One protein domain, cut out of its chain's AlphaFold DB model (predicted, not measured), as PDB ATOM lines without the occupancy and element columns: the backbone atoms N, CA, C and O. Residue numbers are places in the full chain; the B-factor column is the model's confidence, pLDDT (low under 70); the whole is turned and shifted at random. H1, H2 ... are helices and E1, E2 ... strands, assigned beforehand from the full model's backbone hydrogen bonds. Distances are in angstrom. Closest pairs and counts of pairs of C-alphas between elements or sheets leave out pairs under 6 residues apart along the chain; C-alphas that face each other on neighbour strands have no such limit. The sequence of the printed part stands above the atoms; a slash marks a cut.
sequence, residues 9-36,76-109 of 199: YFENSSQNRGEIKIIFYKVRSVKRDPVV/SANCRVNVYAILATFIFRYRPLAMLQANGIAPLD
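This is residues 9 to 36 and 76 to 109 of the 199 residues of an uncharacterized protein of Galerina marginata (strain CBS 339.88) (UniProt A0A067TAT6). The domain is a long two-stranded ribbon: E1 and E2 run side by side in opposite directions, and both bend toward the end that leads to the cut at residues 36 and 76. At the other end of the ribbon the short helix H1 follows E2, and the unnamed stretch of residues 9 to 17 leads into E1. The printed part has 62 residues with two named strands and one named helix, in the order E1, E2, H1; the sheet has the order E1 - E2 and is antiparallel, and the class is mostly strand. The whole is extended, with a radius of gyration of the C-alphas of 19.5 A, and its outline is flat, with spans of 53 by 29 by 13 A.

Strand E1 covers residues 18 to 32 and measures 37.6 A from first to last C-alpha; it begins at C-alpha 18 at (202.303, 79.712, 88.598). Strand E2 covers residues 79 to 94 and measures 33.8 A; with 16 residues it is the longest strand by residues, and it ends at C-alpha 94 at (200.369, 76.707, 84.701). Helix H1 covers residues 97 to 102, is 8.6 A long and ends at C-alpha 102 at (207.242, 82.820, 73.821).

E1 and E2 are antiparallel neighbours, with 167 degrees between their N-to-C directions. The C-alphas of Gly 18 and Tyr 94 face each other at 5.3 A, those of Ile 23 and Thr 89 at 4.5 A, and those of Arg 32 and Cys 79 at 4.9 A. Among the backbone pairs within hydrogen-bond range are N 22 and O 90 at 2.9 A, and N 82 and O 28 at 2.9 A. E1 bends by 70 degrees at residue 29, and E2 bends by 87 degrees at residue 82. A tight link of 2 residues joins E2 to H1. H1 and E1 are apart, but only just, with 8.3 A at the closest. In H1 every O i to N i+4 pair is within hydrogen-bond range.

The two C-alphas farthest apart, those of Tyr 9 and Pro 34, are 55.8 A from each other. Residues 37 to 75 are not printed, and across this cut the C-alphas of residues 36 and 76 are 7.0 A apart; the link from E1 to E2 runs across it. The mean pLDDT of the printed part is 82.0. It is under 70 in 16 residues, namely residues 9 to 16, 32 to 36 and 76 to 78.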
ATOM      1  N   TYR A   9     211.940  65.137  82.694       53.50
ATOM      2  CA  TYR A   9     211.899  66.578  82.433       53.50
ATOM      3  C   TYR A   9     210.744  67.299  83.151       53.50
ATOM      4  O   TYR A   9     210.783  68.522  83.345       53.50
ATOM      5  N   PHE A  10     209.712  66.570  83.592       55.31
ATOM      6  CA  PHE A  10     208.572  67.169  84.288       55.31
ATOM      7  C   PHE A  10     208.863  67.486  85.758       55.31
ATOM      8  O   PHE A  10     208.362  68.501  86.256       55.31
ATOM      9  N   GLU A  11     209.697  66.696  86.435       56.94
ATOM     10  CA  GLU A  11     209.919  66.829  87.882       56.94
ATOM     11  C   GLU A  11     210.829  68.016  88.245       56.94
ATOM     12  O   GLU A  11     210.526  68.770  89.176       56.94
ATOM     13  N   ASN A  12     211.866  68.286  87.444       55.28
ATOM     14  CA  ASN A  12     212.868  69.325  87.735       55.28
ATOM     15  C   ASN A  12     212.467  70.756  87.318       55.28
ATOM     16  O   ASN A  12     213.142  71.717  87.678       55.28
ATOM     17  N   SER A  13     211.356  70.943  86.594       55.88
ATOM     18  CA  SER A  13     210.885  72.274  86.142       55.88
ATOM     19  C   SER A  13     209.933  72.982  87.123       55.88
ATOM     20  O   SER A  13     209.354  74.030  86.820       55.88
ATOM     21  N   SER A  14     209.730  72.396  88.302       56.06
ATOM     22  CA  SER A  14     208.630  72.711  89.218       56.06
ATOM     23  C   SER A  14     208.807  73.997  90.041       56.06
ATOM     24  O   SER A  14     207.828  74.474  90.611       56.06
ATOM     25  N   GLN A  15     209.989  74.622  90.059       65.06
ATOM     26  CA  GLN A  15     210.245  75.800  90.905       65.06
ATOM     27  C   GLN A  15     209.641  77.123  90.396       65.06
ATOM     28  O   GLN A  15     209.435  78.021  91.203       65.06
ATOM     29  N   ASN A  16     209.289  77.243  89.106       59.91
ATOM     30  CA  ASN A  16     208.815  78.505  88.504       59.91
ATOM     31  C   ASN A  16     207.445  78.393  87.808       59.91
ATOM     32  O   ASN A  16     207.182  79.078  86.816       59.91
ATOM     33  N   ARG A  17     206.561  77.507  88.278       74.06
ATOM     34  CA  ARG A  17     205.188  77.421  87.755       74.06
ATOM     35  C   ARG A  17     204.257  78.289  88.587       74.06
ATOM     36  O   ARG A  17     204.314  78.273  89.810       74.06
ATOM     37  N   GLY A  18     203.395  79.041  87.910       81.56
ATOM     38  CA  GLY A  18     202.303  79.712  88.598       81.56
ATOM     39  C   GLY A  18     201.263  78.688  89.052       81.56
ATOM     40  O   GLY A  18     201.079  77.654  88.403       81.56
ATOM     41  N   GLU A  19     200.582  78.966  90.164       89.38
ATOM     42  CA  GLU A  19     199.567  78.075  90.730       89.38
ATOM     43  C   GLU A  19     198.235  78.811  90.916       89.38
ATOM     44  O   GLU A  19     198.177  79.884  91.513       89.38
ATOM     45  N   ILE A  20     197.146  78.215  90.424       87.81
ATOM     46  CA  ILE A  20     195.775  78.609  90.767       87.81
ATOM     47  C   ILE A  20     195.215  77.543  91.701       87.81
ATOM     48  O   ILE A  20     195.161  76.364  91.351       87.81
ATOM     49  N   LYS A  21     194.780  77.957  92.891       94.38
ATOM     50  CA  LYS A  21     194.275  77.058  93.928       94.38
ATOM     51  C   LYS A  21     192.776  77.248  94.120       94.38
ATOM     52  O   LYS A  21     192.337  78.318  94.532       94.38
ATOM     53  N   ILE A  22     192.001  76.199  93.862       96.00
ATOM     54  CA  ILE A  22     190.561  76.157  94.131       96.00
ATOM     55  C   ILE A  22     190.331  75.247  95.336       96.00
ATOM     56  O   ILE A  22     190.631  74.055  95.284       96.00
ATOM     57  N   ILE A  23     189.806  75.807  96.428       96.00
ATOM     58  CA  ILE A  23     189.565  75.078  97.680       96.00
ATOM     59  C   ILE A  23     188.061  74.954  97.907       96.00
ATOM     60  O   ILE A  23     187.347  75.953  97.989       96.00
ATOM     61  N   PHE A  24     187.588  73.720  98.041       95.31
ATOM     62  CA  PHE A  24     186.201  73.411  98.354       95.31
ATOM     63  C   PHE A  24     186.058  73.175  99.850       95.31
ATOM     64  O   PHE A  24     186.664  72.261 100.408       95.31
ATOM     65  N   TYR A  25     185.222  73.977 100.499       96.00
ATOM     66  CA  TYR A  25     184.955  73.864 101.925       96.00
ATOM     67  C   TYR A  25     183.601  73.208 102.181       96.00
ATOM     68  O   TYR A  25     182.589  73.566 101.579       96.00
ATOM     69  N   LYS A  26     183.561  72.292 103.148       94.50
ATOM     70  CA  LYS A  26     182.327  71.853 103.793       94.50
ATOM     71  C   LYS A  26     181.953  72.890 104.838       94.50
ATOM     72  O   LYS A  26     182.675  73.079 105.820       94.50
ATOM     73  N   VAL A  27     180.811  73.536 104.642       93.50
ATOM     74  CA  VAL A  27     180.316  74.575 105.544       93.50
ATOM     75  C   VAL A  27     178.934  74.224 106.090       93.50
ATOM     76  O   VAL A  27     178.146  73.558 105.420       93.50
ATOM     77  N   ARG A  28     178.618  74.682 107.306       91.00
ATOM     78  CA  ARG A  28     177.252  74.669 107.856       91.00
ATOM     79  C   ARG A  28     176.799  76.106 108.046       91.00
ATOM     80  O   ARG A  28     177.522  76.909 108.636       91.00
ATOM     81  N   SER A  29     175.594  76.414 107.579       86.06
ATOM     82  CA  SER A  29     174.957  77.699 107.866       86.06
ATOM     83  C   SER A  29     174.605  77.771 109.352       86.06
ATOM     84  O   SER A  29     174.005  76.839 109.890       86.06
ATOM     85  N   VAL A  30     175.031  78.841 110.022       81.44
ATOM     86  CA  VAL A  30     174.852  79.011 111.473       81.44
ATOM     87  C   VAL A  30     173.573  79.782 111.758       81.44
ATOM     88  O   VAL A  30     172.792  79.375 112.614       81.44
ATOM     89  N   LYS A  31     173.349  80.880 111.025       76.12
ATOM     90  CA  LYS A  31     172.139  81.710 111.054       76.12
ATOM     91  C   LYS A  31     171.988  82.399 109.697       76.12
ATOM     92  O   LYS A  31     172.984  82.800 109.091       76.12
ATOM     93  N   ARG A  32     170.748  82.535 109.226       67.19
ATOM     94  CA  ARG A  32     170.427  83.459 108.133       67.19
ATOM     95  C   ARG A  32     170.308  84.843 108.748       67.19
ATOM     96  O   ARG A  32     169.498  85.018 109.658       67.19
ATOM     97  N   ASP A  33     171.116  85.789 108.284       67.12
ATOM     98  CA  ASP A  33     170.840  87.187 108.591       67.12
ATOM     99  C   ASP A  33     169.497  87.560 107.926       67.12
ATOM    100  O   ASP A  33     169.112  86.938 106.922       67.12
ATOM    101  N   PRO A  34     168.728  88.507 108.492       64.88
ATOM    102  CA  PRO A  34     167.509  88.985 107.851       64.88
ATOM    103  C   PRO A  34     167.823  89.425 106.420       64.88
ATOM    104  O   PRO A  34     168.884  89.991 106.154       64.88
ATOM    105  N   VAL A  35     166.910  89.126 105.493       64.38
ATOM    106  CA  VAL A  35     167.077  89.458 104.076       64.38
ATOM    107  C   VAL A  35     167.264  90.966 103.952       64.38
ATOM    108  O   VAL A  35     166.316  91.731 104.118       64.38
ATOM    109  N   VAL A  36     168.490  91.393 103.657       62.59
ATOM    110  CA  VAL A  36     168.756  92.781 103.302       62.59
ATOM    111  C   VAL A  36     168.408  92.921 101.830       62.59
ATOM    112  O   VAL A  36     168.986  92.254 100.971       62.59
ATOM    113  N   SER A  76     169.516  88.641  98.164       62.72
ATOM    114  CA  SER A  76     170.745  88.016  98.637       62.72
ATOM    115  C   SER A  76     170.688  87.889 100.156       62.72
ATOM    116  O   SER A  76     170.961  88.838 100.892       62.72
ATOM    117  N   ALA A  77     170.318  86.707 100.645       62.97
ATOM    118  CA  ALA A  77     170.473  86.385 102.054       62.97
ATOM    119  C   ALA A  77     171.960  86.140 102.340       62.97
ATOM    120  O   ALA A  77     172.515  85.103 101.970       62.97
ATOM    121  N   ASN A  78     172.603  87.080 103.030       68.56
ATOM    122  CA  ASN A  78     173.920  86.825 103.594       68.56
ATOM    123  C   ASN A  78     173.770  85.730 104.657       68.56
ATOM    124  O   ASN A  78     173.012  85.855 105.620       68.56
ATOM    125  N   CYS A  79     174.449  84.607 104.445       70.19
ATOM    126  CA  CYS A  79     174.464  83.507 105.397       70.19
ATOM    127  C   CYS A  79     175.817  83.496 106.092       70.19
ATOM    128  O   CYS A  79     176.852  83.364 105.439       70.19
ATOM    129  N   ARG A  80     175.813  83.580 107.423       81.38
ATOM    130  CA  ARG A  80     177.025  83.308 108.197       81.38
ATOM    131  C   ARG A  80     177.272  81.808 108.178       81.38
ATOM    132  O   ARG A  80     176.419  81.023 108.605       81.38
ATOM    133  N   VAL A  81     178.429  81.415 107.666       87.56
ATOM    134  CA  VAL A  81     178.823  80.013 107.530       87.56
ATOM    135  C   VAL A  81     179.973  79.693 108.476       87.56
ATOM    136  O   VAL A  81     180.916  80.467 108.595       87.56
ATOM    137  N   ASN A  82     179.899  78.533 109.127       91.19
ATOM    138  CA  ASN A  82     181.040  77.937 109.815       91.19
ATOM    139  C   ASN A  82     181.670  76.903 108.887       91.19
ATOM    140  O   ASN A  82     180.964  76.044 108.351       91.19
ATOM    141  N   VAL A  83     182.985  76.980 108.704       91.19
ATOM    142  CA  VAL A  83     183.767  75.998 107.944       91.19
ATOM    143  C   VAL A  83     184.095  74.815 108.854       91.19
ATOM    144  O   VAL A  83     184.575  75.014 109.964       91.19
ATOM    145  N   TYR A  84     183.829  73.591 108.394       91.50
ATOM    146  CA  TYR A  84     184.051  72.355 109.164       91.50
ATOM    147  C   TYR A  84     185.211  71.532 108.623       91.50
ATOM    148  O   TYR A  84     185.936  70.913 109.390       91.50
ATOM    149  N   ALA A  85     185.348  71.479 107.299       94.06
ATOM    150  CA  ALA A  85     186.366  70.673 106.643       94.06
ATOM    151  C   ALA A  85     186.670  71.214 105.246       94.06
ATOM    152  O   ALA A  85     185.847  71.906 104.646       94.06
ATOM    153  N   ILE A  86     187.832  70.851 104.713       96.56
ATOM    154  CA  ILE A  86     188.145  70.983 103.290       96.56
ATOM    155  C   ILE A  86     187.722  69.673 102.627       96.56
ATOM    156  O   ILE A  86     188.126  68.602 103.068       96.56
ATOM    157  N   LEU A  87     186.874  69.757 101.607       96.44
ATOM    158  CA  LEU A  87     186.426  68.597 100.836       96.44
ATOM    159  C   LEU A  87     187.449  68.217  99.773       96.44
ATOM    160  O   LEU A  87     187.753  67.045  99.595       96.44
ATOM    161  N   ALA A  88     187.959  69.219  99.064       95.12
ATOM    162  CA  ALA A  88     188.908  69.028  97.986       95.12
ATOM    163  C   ALA A  88     189.723  70.301  97.772       95.12
ATOM    164  O   ALA A  88     189.258  71.413  98.035       95.12
ATOM    165  N   THR A  89     190.939  70.130  97.268       96.38
ATOM    166  CA  THR A  89     191.775  71.223  96.776       96.38
ATOM    167  C   THR A  89     192.251  70.851  95.386       96.38
ATOM    168  O   THR A  89     192.945  69.852  95.222       96.38
ATOM    169  N   PHE A  90     191.897  71.663  94.400       94.25
ATOM    170  CA  PHE A  90     192.409  71.537  93.044       94.25
ATOM    171  C   PHE A  90     193.501  72.580  92.851       94.25
ATOM    172  O   PHE A  90     193.284  73.769  93.098       94.25
ATOM    173  N   ILE A  91     194.685  72.127  92.443       92.69
ATOM    174  CA  ILE A  91     195.833  72.989  92.166       92.69
ATOM    175  C   ILE A  91     196.111  72.904  90.674       92.69
ATOM    176  O   ILE A  91     196.580  71.886  90.172       92.69
ATOM    177  N   PHE A  92     195.821  73.987  89.968       87.06
ATOM    178  CA  PHE A  92     196.125  74.119  88.555       87.06
ATOM    179  C   PHE A  92     197.489  74.779  88.432       87.06
ATOM    180  O   PHE A  92     197.648  75.972  88.699       87.06
ATOM    181  N   ARG A  93     198.483  73.987  88.041       86.62
ATOM    182  CA  ARG A  93     199.821  74.485  87.735       86.62
ATOM    183  C   ARG A  93     199.858  74.925  86.286       86.62
ATOM    184  O   ARG A  93     199.568  74.130  85.394       86.62
ATOM    185  N   TYR A  94     200.239  76.171  86.047       88.06
ATOM    186  CA  TYR A  94     200.369  76.707  84.701       88.06
ATOM    187  C   TYR A  94     201.813  77.081  84.381       88.06
ATOM    188  O   TYR A  94     202.671  77.290  85.242       88.06
ATOM    189  N   ARG A  95     202.077  77.112  83.077       86.19
ATOM    190  CA  ARG A  95     203.352  77.517  82.497       86.19
ATOM    191  C   ARG A  95     203.616  78.990  82.847       86.19
ATOM    192  O   ARG A  95     202.686  79.784  82.720       86.19
ATOM    193  N   PRO A  96     204.833  79.381  83.262       87.69
ATOM    194  CA  PRO A  96     205.136  80.785  83.532       87.69
ATOM    195  C   PRO A  96     204.784  81.683  82.338       87.69
ATOM    196  O   PRO A  96     204.916  81.271  81.181       87.69
ATOM    197  N   LEU A  97     204.350  82.915  82.630       85.00
ATOM    198  CA  LEU A  97     203.838  83.867  81.636       85.00
ATOM    199  C   LEU A  97     204.810  84.064  80.464       85.00
ATOM    200  O   LEU A  97     204.387  83.984  79.316       85.00
ATOM    201  N   ALA A  98     206.110  84.204  80.744       84.19
ATOM    202  CA  ALA A  98     207.147  84.343  79.719       84.19
ATOM    203  C   ALA A  98     207.157  83.174  78.715       84.19
ATOM    204  O   ALA A  98     207.337  83.375  77.517       84.19
ATOM    205  N   MET A  99     206.901  81.945  79.176       86.69
ATOM    206  CA  MET A  99     206.830  80.778  78.297       86.69
ATOM    207  C   MET A  99     205.507  80.722  77.521       86.69
ATOM    208  O   MET A  99     205.478  80.266  76.378       86.69
ATOM    209  N   LEU A 100     204.404  81.190  78.111       88.38
ATOM    210  CA  LEU A 100     203.141  81.349  77.383       88.38
ATOM    211  C   LEU A 100     203.267  82.407  76.277       88.38
ATOM    212  O   LEU A 100     202.761  82.190  75.178       88.38
ATOM    213  N   GLN A 101     203.976  83.506  76.543       92.38
ATOM    214  CA  GLN A 101     204.275  84.564  75.575       92.38
ATOM    215  C   GLN A 101     205.210  84.073  74.462       92.38
ATOM    216  O   GLN A 101     204.904  84.262  73.288       92.38
ATOM    217  N   ALA A 102     206.301  83.373  74.803       88.50
ATOM    218  CA  ALA A 102     207.242  82.820  73.821       88.50
ATOM    219  C   ALA A 102     206.580  81.826  72.847       88.50
ATOM    220  O   ALA A 102     206.933  81.781  71.673       88.50
ATOM    221  N   ASN A 103     205.580  81.074  73.318       91.31
ATOM    222  CA  ASN A 103     204.789  80.157  72.491       91.31
ATOM    223  C   ASN A 103     203.619  80.840  71.752       91.31
ATOM    224  O   ASN A 103     202.845  80.159  71.084       91.31
ATOM    225  N   GLY A 104     203.434  82.156  71.901       89.88
ATOM    226  CA  GLY A 104     202.334  82.899  71.279       89.88
ATOM    227  C   GLY A 104     200.940  82.588  71.842       89.88
ATOM    228  O   GLY A 104     199.944  82.905  71.196       89.88
ATOM    229  N   ILE A 105     200.850  81.969  73.026       88.88
ATOM    230  CA  ILE A 105     199.577  81.658  73.702       88.88
ATOM    231  C   ILE A 105     199.067  82.870  74.493       88.88
ATOM    232  O   ILE A 105     197.863  83.117  74.538       88.88
ATOM    233  N   ALA A 106     199.972  83.623  75.123       89.69
ATOM    234  CA  ALA A 106     199.653  84.841  75.865       89.69
ATOM    235  C   ALA A 106     200.144  86.090  75.109       89.69
ATOM    236  O   ALA A 106     201.178  86.023  74.439       89.69
ATOM    237  N   PRO A 107     199.442  87.234  75.215       93.50
ATOM    238  CA  PRO A 107     199.908  88.485  74.638       93.50
ATOM    239  C   PRO A 107     201.211  88.935  75.307       93.50
ATOM    240  O   PRO A 107     201.377  88.824  76.524       93.50
ATOM    241  N   LEU A 108     202.130  89.445  74.491       92.06
ATOM    242  CA  LEU A 108     203.288  90.184  74.979       92.06
ATOM    243  C   LEU A 108     202.797  91.477  75.620       92.06
ATOM    244  O   LEU A 108     201.875  92.112  75.094       92.06
ATOM    245  N   ASP A 109     203.413  91.858  76.734       88.31
ATOM    246  CA  ASP A 109     203.151  93.165  77.315       88.31
ATOM    247  C   ASP A 109     203.450  94.232  76.255       88.31
ATOM    248  O   ASP A 109     204.433  94.095  75.509       88.31
TER     249      ASP A 109